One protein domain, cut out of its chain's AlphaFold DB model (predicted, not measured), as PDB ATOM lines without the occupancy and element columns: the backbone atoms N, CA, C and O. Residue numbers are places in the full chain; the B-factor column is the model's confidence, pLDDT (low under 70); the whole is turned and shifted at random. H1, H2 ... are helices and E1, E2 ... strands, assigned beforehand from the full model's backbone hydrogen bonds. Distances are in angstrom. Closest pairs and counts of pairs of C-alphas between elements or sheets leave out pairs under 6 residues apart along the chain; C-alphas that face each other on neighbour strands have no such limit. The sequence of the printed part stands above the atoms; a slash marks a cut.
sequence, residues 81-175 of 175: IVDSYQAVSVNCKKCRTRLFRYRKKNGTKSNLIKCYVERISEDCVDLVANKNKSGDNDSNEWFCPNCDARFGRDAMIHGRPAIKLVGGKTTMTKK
ATOM      1  N   ILE A  81     -15.770 -30.265  24.391       91.81
ATOM      2  CA  ILE A  81     -14.879 -30.699  23.308       91.81
ATOM      3  C   ILE A  81     -13.847 -31.716  23.813       91.81
ATOM      4  O   ILE A  81     -13.525 -32.663  23.101       91.81
ATOM      5  N   VAL A  82     -13.301 -31.530  25.016       91.81
ATOM      6  CA  VAL A  82     -12.304 -32.442  25.597       91.81
ATOM      7  C   VAL A  82     -12.949 -33.753  26.033       91.81
ATOM      8  O   VAL A  82     -12.309 -34.797  25.946       91.81
ATOM      9  N   ASP A  83     -14.213 -33.716  26.438       89.12
ATOM     10  CA  ASP A  83     -14.956 -34.887  26.913       89.12
ATOM     11  C   ASP A  83     -15.237 -35.879  25.781       89.12
ATOM     12  O   ASP A  83     -15.261 -37.086  26.008       89.12
ATOM     13  N   SER A  84     -15.321 -35.378  24.544       92.88
ATOM     14  CA  SER A  84     -15.405 -36.197  23.327       92.88
ATOM     15  C   SER A  84     -14.107 -36.942  22.969       92.88
ATOM     16  O   SER A  84     -14.094 -37.784  22.070       92.88
ATOM     17  N   TYR A  85     -12.977 -36.630  23.619       93.69
ATOM     18  CA  TYR A  85     -11.689 -37.239  23.283       93.69
ATOM     19  C   TYR A  85     -11.559 -38.667  23.808       93.69
ATOM     20  O   TYR A  85     -12.085 -39.036  24.855       93.69
ATOM     21  N   GLN A  86     -10.748 -39.465  23.112       93.31
ATOM     22  CA  GLN A  86     -10.425 -40.815  23.555       93.31
ATOM     23  C   GLN A  86      -9.646 -40.786  24.877       93.31
ATOM     24  O   GLN A  86      -8.676 -40.037  25.031       93.31
ATOM     25  N   ALA A  87     -10.053 -41.636  25.818       93.56
ATOM     26  CA  ALA A  87      -9.331 -41.850  27.063       93.56
ATOM     27  C   ALA A  87      -8.198 -42.860  26.844       93.56
ATOM     28  O   ALA A  87      -8.433 -43.985  26.402       93.56
ATOM     29  N   VAL A  88      -6.975 -42.466  27.185       95.12
ATOM     30  CA  VAL A  88      -5.807 -43.351  27.207       95.12
ATOM     31  C   VAL A  88      -5.371 -43.596  28.641       95.12
ATOM     32  O   VAL A  88      -5.441 -42.694  29.477       95.12
ATOM     33  N   SER A  89      -4.919 -44.813  28.926       94.81
ATOM     34  CA  SER A  89      -4.287 -45.128  30.206       94.81
ATOM     35  C   SER A  89      -2.800 -44.812  30.108       94.81
ATOM     36  O   SER A  89      -2.148 -45.208  29.141       94.81
ATOM     37  N   VAL A  90      -2.276 -44.067  31.082       94.75
ATOM     38  CA  VAL A  90      -0.844 -43.797  31.213       94.75
ATOM     39  C   VAL A  90      -0.283 -44.746  32.261       94.75
ATOM     40  O   VAL A  90      -0.680 -44.718  33.425       94.75
ATOM     41  N   ASN A  91       0.650 -45.593  31.845       95.25
ATOM     42  CA  ASN A  91       1.242 -46.637  32.667       95.25
ATOM     43  C   ASN A  91       2.736 -46.372  32.856       95.25
ATOM     44  O   ASN A  91       3.409 -45.834  31.975       95.25
ATOM     45  N   CYS A  92       3.285 -46.762  34.001       95.62
ATOM     46  CA  CYS A  92       4.728 -46.733  34.212       95.62
ATOM     47  C   CYS A  92       5.408 -47.805  33.347       95.62
ATOM     48  O   CYS A  92       4.994 -48.961  33.351       95.62
ATOM     49  N   LYS A  93       6.489 -47.469  32.633       95.50
ATOM     50  CA  LYS A  93       7.197 -48.440  31.780       95.50
ATOM     51  C   LYS A  93       7.900 -49.534  32.593       95.50
ATOM     52  O   LYS A  93       8.024 -50.650  32.102       95.50
ATOM     53  N   LYS A  94       8.362 -49.219  33.812       95.38
ATOM     54  CA  LYS A  94       9.089 -50.170  34.668       95.38
ATOM     55  C   LYS A  94       8.156 -51.223  35.270       95.38
ATOM     56  O   LYS A  94       8.307 -52.400  34.983       95.38
ATOM     57  N   CYS A  95       7.183 -50.793  36.071       95.44
ATOM     58  CA  CYS A  95       6.297 -51.688  36.825       95.44
ATOM     59  C   CYS A  95       4.937 -51.942  36.159       95.44
ATOM     60  O   CYS A  95       4.137 -52.705  36.686       95.44
ATOM     61  N   ARG A  96       4.636 -51.296  35.021       94.75
ATOM     62  CA  ARG A  96       3.358 -51.393  34.278       94.75
ATOM     63  C   ARG A  96       2.113 -50.922  35.040       94.75
ATOM     64  O   ARG A  96       1.030 -50.894  34.454       94.75
ATOM     65  N   THR A  97       2.263 -50.458  36.282       94.75
ATOM     66  CA  THR A  97       1.190 -49.856  37.079       94.75
ATOM     67  C   THR A  97       0.544 -48.698  36.326       94.75
ATOM     68  O   THR A  97       1.234 -47.841  35.761       94.75
ATOM     69  N   ARG A  98      -0.789 -48.680  36.309       95.06
ATOM     70  CA  ARG A  98      -1.579 -47.599  35.722       95.06
ATOM     71  C   ARG A  98      -1.543 -46.396  36.659       95.06
ATOM     72  O   ARG A  98      -1.988 -46.496  37.794       95.06
ATOM     73  N   LEU A  99      -0.997 -45.283  36.178       94.44
ATOM     74  CA  LEU A  99      -0.835 -44.064  36.964       94.44
ATOM     75  C   LEU A  99      -2.143 -43.261  36.964       94.44
ATOM     76  O   LEU A  99      -2.735 -43.006  38.007       94.44
ATOM     77  N   PHE A 100      -2.628 -42.909  35.777       95.12
ATOM     78  CA  PHE A 100      -3.860 -42.141  35.601       95.12
ATOM     79  C   PHE A 100      -4.418 -42.327  34.188       95.12
ATOM     80  O   PHE A 100      -3.749 -42.860  33.290       95.12
ATOM     81  N   ARG A 101      -5.653 -41.875  33.974       94.38
ATOM     82  CA  ARG A 101      -6.294 -41.829  32.654       94.38
ATOM     83  C   ARG A 101      -6.381 -40.402  32.149       94.38
ATOM     84  O   ARG A 101      -6.688 -39.480  32.894       94.38
ATOM     85  N   TYR A 102      -6.121 -40.231  30.859       95.31
ATOM     86  CA  TYR A 102      -5.996 -38.918  30.242       95.31
ATOM     87  C   TYR A 102      -6.821 -38.809  28.961       95.31
ATOM     88  O   TYR A 102      -6.799 -39.711  28.117       95.31
ATOM     89  N   ARG A 103      -7.514 -37.680  28.784       94.62
ATOM     90  CA  ARG A 103      -8.303 -37.385  27.578       94.62
ATOM     91  C   ARG A 103      -7.422 -36.805  26.476       94.62
ATOM     92  O   ARG A 103      -6.904 -35.689  26.573       94.62
ATOM     93  N   LYS A 104      -7.258 -37.559  25.387       92.81
ATOM     94  CA  LYS A 104      -6.358 -37.221  24.278       92.81
ATOM     95  C   LYS A 104      -7.071 -37.287  22.934       92.81
ATOM     96  O   LYS A 104      -7.535 -38.344  22.521       92.81
ATOM     97  N   LYS A 105      -7.055 -36.168  22.199       91.12
ATOM     98  CA  LYS A 105      -7.692 -36.046  20.874       91.12
ATOM     99  C   LYS A 105      -7.320 -37.196  19.930       91.12
ATOM    100  O   LYS A 105      -8.193 -37.828  19.354       91.12
ATOM    101  N   ASN A 106      -6.025 -37.492  19.812       91.12
ATOM    102  CA  ASN A 106      -5.520 -38.514  18.889       91.12
ATOM    103  C   ASN A 106      -5.339 -39.898  19.551       91.12
ATOM    104  O   ASN A 106      -4.594 -40.722  19.021       91.12
ATOM    105  N   GLY A 107      -5.934 -40.146  20.727       90.94
ATOM    106  CA  GLY A 107      -5.829 -41.430  21.430       90.94
ATOM    107  C   GLY A 107      -4.381 -41.881  21.629       90.94
ATOM    108  O   GLY A 107      -3.548 -41.097  22.076       90.94
ATOM    109  N   THR A 108      -4.046 -43.114  21.244       92.69
ATOM    110  CA  THR A 108      -2.690 -43.694  21.348       92.69
ATOM    111  C   THR A 108      -1.779 -43.413  20.148       92.69
ATOM    112  O   THR A 108      -0.614 -43.789  20.178       92.69
ATOM    113  N   LYS A 109      -2.244 -42.691  19.115       92.00
ATOM    114  CA  LYS A 109      -1.468 -42.453  17.876       92.00
ATOM    115  C   LYS A 109      -0.197 -41.612  18.065       92.00
ATOM    116  O   LYS A 109       0.611 -41.508  17.154       92.00
ATOM    117  N   SER A 110      -0.027 -40.959  19.212       89.88
ATOM    118  CA  SER A 110       1.163 -40.151  19.507       89.88
ATOM    119  C   SER A 110       1.578 -40.281  20.966       89.88
ATOM    120  O   SER A 110       0.755 -40.613  21.822       89.88
ATOM    121  N   ASN A 111       2.841 -39.991  21.265       87.81
ATOM    122  CA  ASN A 111       3.319 -39.978  22.641       87.81
ATOM    123  C   ASN A 111       2.901 -38.676  23.348       87.81
ATOM    124  O   ASN A 111       2.839 -37.606  22.738       87.81
ATOM    125  N   LEU A 112       2.584 -38.767  24.633       87.69
ATOM    126  CA  LEU A 112       2.213 -37.637  25.478       87.69
ATOM    127  C   LEU A 112       3.454 -37.169  26.228       87.69
ATOM    128  O   LEU A 112       4.040 -37.914  27.002       87.69
ATOM    129  N   ILE A 113       3.851 -35.924  25.989       92.00
ATOM    130  CA  ILE A 113       4.944 -35.279  26.730       92.00
ATOM    131  C   ILE A 113       4.387 -34.210  27.676       92.00
ATOM    132  O   ILE A 113       4.949 -33.973  28.739       92.00
ATOM    133  N   LYS A 114       3.272 -33.570  27.298       93.19
ATOM    134  CA  LYS A 114       2.607 -32.501  28.052       93.19
ATOM    135  C   LYS A 114       1.221 -32.979  28.489       93.19
ATOM    136  O   LYS A 114       0.352 -33.156  27.634       93.19
ATOM    137  N   CYS A 115       1.018 -33.161  29.788       94.25
ATOM    138  CA  CYS A 115      -0.260 -33.561  30.371       94.25
ATOM    139  C   CYS A 115      -0.844 -32.388  31.149       94.25
ATOM    140  O   CYS A 115      -0.273 -32.008  32.160       94.25
ATOM    141  N   TYR A 116      -1.966 -31.815  30.723       94.75
ATOM    142  CA  TYR A 116      -2.648 -30.814  31.549       94.75
ATOM    143  C   TYR A 116      -3.407 -31.516  32.672       94.75
ATOM    144  O   TYR A 116      -4.149 -32.456  32.386       94.75
ATOM    145  N   VAL A 117      -3.244 -31.065  33.917       92.50
ATOM    146  CA  VAL A 117      -3.846 -31.731  35.091       92.50
ATOM    147  C   VAL A 117      -5.373 -31.802  34.962       92.50
ATOM    148  O   VAL A 117      -5.974 -32.842  35.176       92.50
ATOM    149  N   GLU A 118      -5.995 -30.745  34.445       92.81
ATOM    150  CA  GLU A 118      -7.441 -30.667  34.180       92.81
ATOM    151  C   GLU A 118      -8.011 -31.689  33.182       92.81
ATOM    152  O   GLU A 118      -9.224 -31.821  33.066       92.81
ATOM    153  N   ARG A 119      -7.162 -32.343  32.377       93.69
ATOM    154  CA  ARG A 119      -7.593 -33.343  31.384       93.69
ATOM    155  C   ARG A 119      -7.401 -34.775  31.877       93.69
ATOM    156  O   ARG A 119      -7.649 -35.721  31.120       93.69
ATOM    157  N   ILE A 120      -6.921 -34.931  33.105       93.69
ATOM    158  CA  ILE A 120      -6.876 -36.211  33.790       93.69
ATOM    159  C   ILE A 120      -8.312 -36.559  34.178       93.69
ATOM    160  O   ILE A 120      -8.998 -35.775  34.821       93.69
ATOM    161  N   SER A 121      -8.797 -37.702  33.698       93.19
ATOM    162  CA  SER A 121     -10.172 -38.134  33.952       93.19
ATOM    163  C   SER A 121     -10.293 -38.955  35.229       93.19
ATOM    164  O   SER A 121     -11.321 -38.897  35.886       93.19
ATOM    165  N   GLU A 122      -9.278 -39.767  35.531       91.81
ATOM    166  CA  GLU A 122      -9.256 -40.673  36.683       91.81
ATOM    167  C   GLU A 122      -7.815 -40.783  37.192       91.81
ATOM    168  O   GLU A 122      -6.918 -41.141  36.419       91.81
ATOM    169  N   ASP A 123      -7.613 -40.522  38.481       92.19
ATOM    170  CA  ASP A 123      -6.362 -40.768  39.195       92.19
ATOM    171  C   ASP A 123      -6.437 -42.149  39.851       92.19
ATOM    172  O   ASP A 123      -7.280 -42.393  40.703       92.19
ATOM    173  N   CYS A 124      -5.599 -43.097  39.417       88.19
ATOM    174  CA  CYS A 124      -5.687 -44.486  39.897       88.19
ATOM    175  C   CYS A 124      -4.869 -44.753  41.166       88.19
ATOM    176  O   CYS A 124      -5.060 -45.773  41.814       88.19
ATOM    177  N   VAL A 125      -3.901 -43.891  41.452       88.38
ATOM    178  CA  VAL A 125      -2.922 -44.051  42.539       88.38
ATOM    179  C   VAL A 125      -2.813 -42.778  43.381       88.38
ATOM    180  O   VAL A 125      -1.782 -42.525  43.999       88.38
ATOM    181  N   ASP A 126      -3.847 -41.933  43.319       85.81
ATOM    182  CA  ASP A 126      -3.959 -40.682  44.074       85.81
ATOM    183  C   ASP A 126      -2.725 -39.776  43.967       85.81
ATOM    184  O   ASP A 126      -2.392 -39.034  44.885       85.81
ATOM    185  N   LEU A 127      -2.030 -39.812  42.824       84.81
ATOM    186  CA  LEU A 127      -0.787 -39.069  42.603       84.81
ATOM    187  C   LEU A 127      -0.976 -37.573  42.862       84.81
ATOM    188  O   LEU A 127      -0.169 -36.961  43.559       84.81
ATOM    189  N   VAL A 128      -2.044 -36.992  42.310       82.19
ATOM    190  CA  VAL A 128      -2.349 -35.563  42.460       82.19
ATOM    191  C   VAL A 128      -2.694 -35.227  43.913       82.19
ATOM    192  O   VAL A 128      -2.245 -34.205  44.425       82.19
ATOM    193  N   ALA A 129      -3.420 -36.106  44.606       81.44
ATOM    194  CA  ALA A 129      -3.771 -35.911  46.009       81.44
ATOM    195  C   ALA A 129      -2.556 -36.056  46.944       81.44
ATOM    196  O   ALA A 129      -2.428 -35.295  47.900       81.44
ATOM    197  N   ASN A 130      -1.650 -36.995  46.663       80.00
ATOM    198  CA  ASN A 130      -0.451 -37.240  47.465       80.00
ATOM    199  C   ASN A 130       0.554 -36.088  47.364       80.00
ATOM    200  O   ASN A 130       1.200 -35.755  48.353       80.00
ATOM    201  N   LYS A 131       0.628 -35.421  46.208       77.81
ATOM    202  CA  LYS A 131       1.509 -34.266  46.012       77.81
ATOM    203  C   LYS A 131       1.128 -33.048  46.860       77.81
ATOM    204  O   LYS A 131       2.008 -32.335  47.319       77.81
ATOM    205  N   ASN A 132      -0.163 -32.832  47.108       70.38
ATOM    206  CA  ASN A 132      -0.640 -31.686  47.890       70.38
ATOM    207  C   ASN A 132      -0.501 -31.881  49.415       70.38
ATOM    208  O   ASN A 132      -0.820 -30.964  50.168       70.38
ATOM    209  N   LYS A 133      -0.081 -33.068  49.885       66.00
ATOM    210  CA  LYS A 133       0.027 -33.403  51.318       66.00
ATOM    211  C   LYS A 133       1.421 -33.181  51.900       66.00
ATOM    212  O   LYS A 133       1.532 -32.924  53.095       66.00
ATOM    213  N   SER A 134       2.478 -33.295  51.097       59.78
ATOM    214  CA  SER A 134       3.825 -32.936  51.540       59.78
ATOM    215  C   SER A 134       3.919 -31.413  51.579       59.78
ATOM    216  O   SER A 134       3.892 -30.780  50.526       59.78
ATOM    217  N   GLY A 135       4.012 -30.821  52.772       58.03
ATOM    218  CA  GLY A 135       4.166 -29.368  52.965       58.03
ATOM    219  C   GLY A 135       5.415 -28.765  52.299       58.03
ATOM    220  O   GLY A 135       5.543 -27.544  52.228       58.03
ATOM    221  N   ASP A 136       6.291 -29.613  51.761       60.31
ATOM    222  CA  ASP A 136       7.474 -29.257  50.988       60.31
ATOM    223  C   ASP A 136       7.085 -28.942  49.529       60.31
ATOM    224  O   ASP A 136       7.062 -29.809  48.653       60.31
ATOM    225  N   ASN A 137       6.780 -27.671  49.252       58.91
ATOM    226  CA  ASN A 137       6.447 -27.174  47.906       58.91
ATOM    227  C   ASN A 137       7.614 -27.255  46.895       58.91
ATOM    228  O   ASN A 137       7.420 -26.987  45.710       58.91
ATOM    229  N   ASP A 138       8.822 -27.620  47.327       67.50
ATOM    230  CA  ASP A 138      10.032 -27.512  46.503       67.50
ATOM    231  C   ASP A 138      10.266 -28.702  45.554       67.50
ATOM    232  O   ASP A 138      10.997 -28.596  44.560       67.50
ATOM    233  N   SER A 139       9.604 -29.839  45.788       74.00
ATOM    234  CA  SER A 139       9.793 -31.048  44.976       74.00
ATOM    235  C   SER A 139       8.946 -31.029  43.695       74.00
ATOM    236  O   SER A 139       7.861 -31.607  43.610       74.00
ATOM    237  N   ASN A 140       9.490 -30.418  42.638       85.81
ATOM    238  CA  ASN A 140       8.895 -30.331  41.289       85.81
ATOM    239  C   ASN A 140       8.879 -31.665  40.502       85.81
ATOM    240  O   ASN A 140       8.736 -31.684  39.273       85.81
ATOM    241  N   GLU A 141       9.081 -32.797  41.171       91.12
ATOM    242  CA  GLU A 141       9.232 -34.117  40.558       91.12
ATOM    243  C   GLU A 141       8.050 -35.032  40.885       91.12
ATOM    244  O   GLU A 141       7.347 -34.853  41.878       91.12
ATOM    245  N   TRP A 142       7.809 -36.015  40.015       91.62
ATOM    246  CA  TRP A 142       6.764 -37.018  40.200       91.62
ATOM    247  C   TRP A 142       7.335 -38.425  40.139       91.62
ATOM    248  O   TRP A 142       7.983 -38.804  39.153       91.62
ATOM    249  N   PHE A 143       7.009 -39.214  41.160       92.44
ATOM    250  CA  PHE A 143       7.491 -40.575  41.352       92.44
ATOM    251  C   PHE A 143       6.340 -41.575  41.317       92.44
ATOM    252  O   PHE A 143       5.222 -41.292  41.742       92.44
ATOM    253  N   CYS A 144       6.601 -42.748  40.750       93.56
ATOM    254  CA  CYS A 144       5.629 -43.832  40.729       93.56
ATOM    255  C   CYS A 144       5.575 -44.511  42.108       93.56
ATOM    256  O   CYS A 144       6.613 -44.998  42.532       93.56
ATOM    257  N   PRO A 145       4.401 -44.678  42.741       90.75
ATOM    258  CA  PRO A 145       4.300 -45.199  44.112       90.75
ATOM    259  C   PRO A 145       4.653 -46.686  44.264       90.75
ATOM    260  O   PRO A 145       4.727 -47.188  45.373       90.75
ATOM    261  N   ASN A 146       4.826 -47.412  43.156       92.31
ATOM    262  CA  ASN A 146       5.167 -48.838  43.181       92.31
ATOM    263  C   ASN A 146       6.664 -49.105  42.935       92.31
ATOM    264  O   ASN A 146       7.165 -50.181  43.228       92.31
ATOM    265  N   CYS A 147       7.390 -48.181  42.301       92.94
ATOM    266  CA  CYS A 147       8.794 -48.430  41.929       92.94
ATOM    267  C   CYS A 147       9.702 -47.210  42.076       92.94
ATOM    268  O   CYS A 147      10.810 -47.216  41.533       92.94
ATOM    269  N   ASP A 148       9.178 -46.138  42.671       91.75
ATOM    270  CA  ASP A 148       9.813 -44.840  42.915       91.75
ATOM    271  C   ASP A 148      10.532 -44.248  41.702       91.75
ATOM    272  O   ASP A 148      11.433 -43.416  41.778       91.75
ATOM    273  N   ALA A 149      10.123 -44.671  40.507       92.12
ATOM    274  CA  ALA A 149      10.712 -44.188  39.281       92.12
ATOM    275  C   ALA A 149      10.162 -42.800  38.978       92.12
ATOM    276  O   ALA A 149       8.950 -42.634  38.804       92.12
ATOM    277  N   ARG A 150      11.065 -41.826  38.815       93.56
ATOM    278  CA  ARG A 150      10.699 -40.506  38.302       93.56
ATOM    279  C   ARG A 150      10.098 -40.643  36.906       93.56
ATOM    280  O   ARG A 150      10.782 -41.074  35.970       93.56
ATOM    281  N   PHE A 151       8.827 -40.283  36.758       94.50
ATOM    282  CA  PHE A 151       8.108 -40.381  35.484       94.50
ATOM    283  C   PHE A 151       7.753 -39.017  34.897       94.50
ATOM    284  O   PHE A 151       7.506 -38.917  33.696       94.50
ATOM    285  N   GLY A 152       7.752 -37.962  35.710       94.50
ATOM    286  CA  GLY A 152       7.366 -36.629  35.280       94.50
ATOM    287  C   GLY A 152       7.928 -35.540  36.180       94.50
ATOM    288  O   GLY A 152       8.559 -35.811  37.199       94.50
ATOM    289  N   ARG A 153       7.704 -34.303  35.757       94.06
ATOM    290  CA  ARG A 153       8.021 -33.081  36.495       94.06
ATOM    291  C   ARG A 153       6.884 -32.086  36.339       94.06
ATOM    292  O   ARG A 153       6.215 -32.099  35.299       94.06
ATOM    293  N   ASP A 154       6.696 -31.218  37.316       93.25
ATOM    294  CA  ASP A 154       5.760 -30.112  37.171       93.25
ATOM    295  C   ASP A 154       6.236 -29.131  36.113       93.25
ATOM    296  O   ASP A 154       7.432 -28.920  35.876       93.25
ATOM    297  N   ALA A 155       5.270 -28.561  35.416       92.31
ATOM    298  CA  ALA A 155       5.491 -27.496  34.472       92.31
ATOM    299  C   ALA A 155       4.236 -26.634  34.369       92.31
ATOM    300  O   ALA A 155       3.112 -27.131  34.351       92.31
ATOM    301  N   MET A 156       4.432 -25.336  34.186       92.31
ATOM    302  CA  MET A 156       3.362 -24.449  33.758       92.31
ATOM    303  C   MET A 156       3.406 -24.331  32.236       92.31
ATOM    304  O   MET A 156       4.415 -23.923  31.663       92.31
ATOM    305  N   ILE A 157       2.336 -24.738  31.553       91.44
ATOM    306  CA  ILE A 157       2.264 -24.742  30.087       91.44
ATOM    307  C   ILE A 157       1.068 -23.894  29.666       91.44
ATOM    308  O   ILE A 157      -0.064 -24.209  30.020       91.44
ATOM    309  N   HIS A 158       1.319 -22.817  28.914       88.94
ATOM    310  CA  HIS A 158       0.298 -21.828  28.532       88.94
ATOM    311  C   HIS A 158      -0.506 -21.303  29.740       88.94
ATOM    312  O   HIS A 158      -1.731 -21.211  29.680       88.94
ATOM    313  N   GLY A 159       0.181 -21.030  30.856       90.00
ATOM    314  CA  GLY A 159      -0.432 -20.526  32.091       90.00
ATOM    315  C   GLY A 159      -1.271 -21.546  32.868       90.00
ATOM    316  O   GLY A 159      -2.043 -21.154  33.734       90.00
ATOM    317  N   ARG A 160      -1.169 -22.846  32.556       90.94
ATOM    318  CA  ARG A 160      -1.936 -23.909  33.229       90.94
ATOM    319  C   ARG A 160      -1.015 -24.958  33.852       90.94
ATOM    320  O   ARG A 160       0.035 -25.248  33.264       90.94
ATOM    321  N   PRO A 161      -1.405 -25.551  34.994       92.69
ATOM    322  CA  PRO A 161      -0.639 -26.617  35.620       92.69
ATOM    323  C   PRO A 161      -0.632 -27.855  34.725       92.69
ATOM    324  O   PRO A 161      -1.668 -28.329  34.238       92.69
ATOM    325  N   ALA A 162       0.562 -28.374  34.487       94.06
ATOM    326  CA  ALA A 162       0.780 -29.534  33.655       94.06
ATOM    327  C   ALA A 162       1.909 -30.401  34.210       94.06
ATOM    328  O   ALA A 162       2.873 -29.928  34.801       94.06
ATOM    329  N   ILE A 163       1.816 -31.694  33.937       94.56
ATOM    330  CA  ILE A 163       2.868 -32.660  34.205       94.56
ATOM    331  C   ILE A 163       3.610 -32.877  32.890       94.56
ATOM    332  O   ILE A 163       3.032 -33.309  31.884       94.56
ATOM    333  N   LYS A 164       4.904 -32.564  32.874       95.06
ATOM    334  CA  LYS A 164       5.784 -32.893  31.757       95.06
ATOM    335  C   LYS A 164       6.351 -34.287  31.988       95.06
ATOM    336  O   LYS A 164       7.186 -34.484  32.867       95.06
ATOM    337  N   LEU A 165       5.889 -35.252  31.199       94.88
ATOM    338  CA  LEU A 165       6.349 -36.634  31.293       94.88
ATOM    339  C   LEU A 165       7.786 -36.755  30.778       94.88
ATOM    340  O   LEU A 165       8.162 -36.158  29.764       94.88
ATOM    341  N   VAL A 166       8.590 -37.550  31.477       94.31
ATOM    342  CA  VAL A 166       9.940 -37.910  31.050       94.31
ATOM    343  C   VAL A 166       9.823 -38.957  29.943       94.31
ATOM    344  O   VAL A 166       9.252 -40.034  30.136       94.31
ATOM    345  N   GLY A 167      10.379 -38.641  28.771       92.50
ATOM    346  CA  GLY A 167      10.347 -39.519  27.605       92.50
ATOM    347  C   GLY A 167      10.847 -40.929  27.931       92.50
ATOM    348  O   GLY A 167      11.869 -41.109  28.591       92.50
ATOM    349  N   GLY A 168      10.096 -41.943  27.498       91.12
ATOM    350  CA  GLY A 168      10.466 -43.346  27.685       91.12
ATOM    351  C   GLY A 168      10.281 -43.900  29.103       91.12
ATOM    352  O   GLY A 168      10.622 -45.061  29.313       91.12
ATOM    353  N   LYS A 169       9.738 -43.137  30.063       93.94
ATOM    354  CA  LYS A 169       9.400 -43.641  31.414       93.94
ATOM    355  C   LYS A 169       7.946 -44.090  31.553       93.94
ATOM    356  O   LYS A 169       7.643 -44.884  32.440       93.94
ATOM    357  N   THR A 170       7.074 -43.646  30.656       94.81
ATOM    358  CA  THR A 170       5.653 -44.005  30.624       94.81
ATOM    359  C   THR A 170       5.270 -44.654  29.297       94.81
ATOM    360  O   THR A 170       5.843 -44.336  28.254       94.81
ATOM    361  N   THR A 171       4.278 -45.536  29.328       94.69
ATOM    362  CA  THR A 171       3.638 -46.151  28.161       94.69
ATOM    363  C   THR A 171       2.157 -45.777  28.127       94.69
ATOM    364  O   THR A 171       1.554 -45.506  29.161       94.69
ATOM    365  N   MET A 172       1.575 -45.712  26.929       94.12
ATOM    366  CA  MET A 172       0.149 -45.437  26.740       94.12
ATOM    367  C   MET A 172      -0.547 -46.659  26.174       94.12
ATOM    368  O   MET A 172      -0.099 -47.206  25.168       94.12
ATOM    369  N   THR A 173      -1.666 -47.038  26.779       93.31
ATOM    370  CA  THR A 173      -2.518 -48.123  26.292       93.31
ATOM    371  C   THR A 173      -3.931 -47.614  26.031       93.31
ATOM    372  O   THR A 173      -4.432 -46.696  26.693       93.31
ATOM    373  N   LYS A 174      -4.564 -48.183  25.000       88.81
ATOM    374  CA  LYS A 174      -5.994 -47.994  24.751       88.81
ATOM    375  C   LYS A 174      -6.748 -48.851  25.771       88.81
ATOM    376  O   LYS A 174      -6.268 -49.932  26.106       88.81
ATOM    377  N   LYS A 175      -7.854 -48.325  26.300       69.19
ATOM    378  CA  LYS A 175      -8.784 -49.113  27.113       69.19
ATOM    379  C   LYS A 175      -9.358 -50.259  26.283       69.19
ATOM    380  O   LYS A 175      -9.602 -50.014  25.076       69.19
TER     381      LYS A 175
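What this domain is: This is residues 81 to 175 of the 175 residues of the protein "Hypothetical protein" of Chaetoceros debilis (UniProt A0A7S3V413). Two small antiparallel sheets of four strands each stand partly and loosely face to face, with few close places between them. The one-turn helix H1 lies at one side and grazes both sheets, and beyond it residues 132 to 138 stick out as a free loop. The printed part has 95 residues, with eight named strands and one named helix in the order E1 E2 E3 E4 H1 E5 E6 E7 E8, and its class is mostly strand. One sheet has the order E4 - E2 - E1 - E8 and the other E3 - E7 - E6 - E5, both antiparallel throughout. The whole is compact, with a radius of gyration of the C-alphas of 12.7 A and spans of 36 by 32 by 21 A.

How they stand to each other: In the first sheet, E1, residues 86 to 92, and E2, residues 98 to 104, form a hairpin with 150 degrees between their directions; N 88 and O 102 are 2.9 A apart, within hydrogen-bond range. E8, residues 170 to 174, is an edge strand antiparallel to E1 at 144 degrees, with N 91 and O 171 at 2.8 A. E4, residues 120 to 123, is the other edge strand, antiparallel to E2 at 168 degrees, with N 101 and O 122 at 2.8 A. This sheet is only just strongly twisted, its C-alphas lying up to 4.4 A off the best plane. In the second sheet, E5, residues 141 to 143, E6, residues 150 to 157, and E7, residues 160 to 165, form a meander, each strand the antiparallel neighbour of the one before. E5 and E6 are a hairpin at 143 degrees, with N 142 and O 152 at 2.9 A. E6 and E7 are a hairpin at 150 degrees, with N 155 and O 162 at 2.8 A. E3, residues 114 to 116, is an edge strand antiparallel to E7 at 141 degrees, with N 115 and O 163 at 2.9 A. From edge to edge of this sheet the strands' lines turn by 91 degrees. Between the sheets, the closest C-alphas of E6 and E8 are those of Phe 151 and Thr 170, 6.5 A apart. Those of E1 and E6 are Cys 92 and Phe 151, at 7.3 A, and those of E2 and E3 are Tyr 102 and Cys 115, at 7.8 A. E3 and E4 meet only through their link, and so do E7 and E8. Among the pairs that are apart are E1 and E7, E2 and E6, and E4 and E5. H1, residues 127 to 131, only grazes the first sheet with residues 127 to 129, and is only just on it, with 5 pairs of C-alphas within 10 A. It also only grazes the second sheet, and H1 and E5 are near each other. Every O i to N i+4 pair in H1 is within hydrogen-bond range.

Where its parts are: E1 begins at C-alpha 86, (-10.425, -40.815, 23.555), and measures 19.4 A. E2 measures 16.2 A, E7 15.3 A and E8 13.6 A. E6, the longest strand by residues, runs 19.7 A from C-alpha 150 at (10.699, -40.506, 38.302). E3, E4, H1 and E5 are shorter, at 6.5, 7.1, 6.3 and 6.7 A. E8 ends at C-alpha 174, (-5.994, -47.994, 24.751).

The domain as a whole: The two C-alphas farthest apart are those of Lys 109 and Gly 135, at 37.9 A. The printed part has no cut, runs from residue 81 to the chain's last residue, 175, and has no long link. The mean pLDDT of the printed part is 89.5; residues 133 to 138 and residue 175 are under 70.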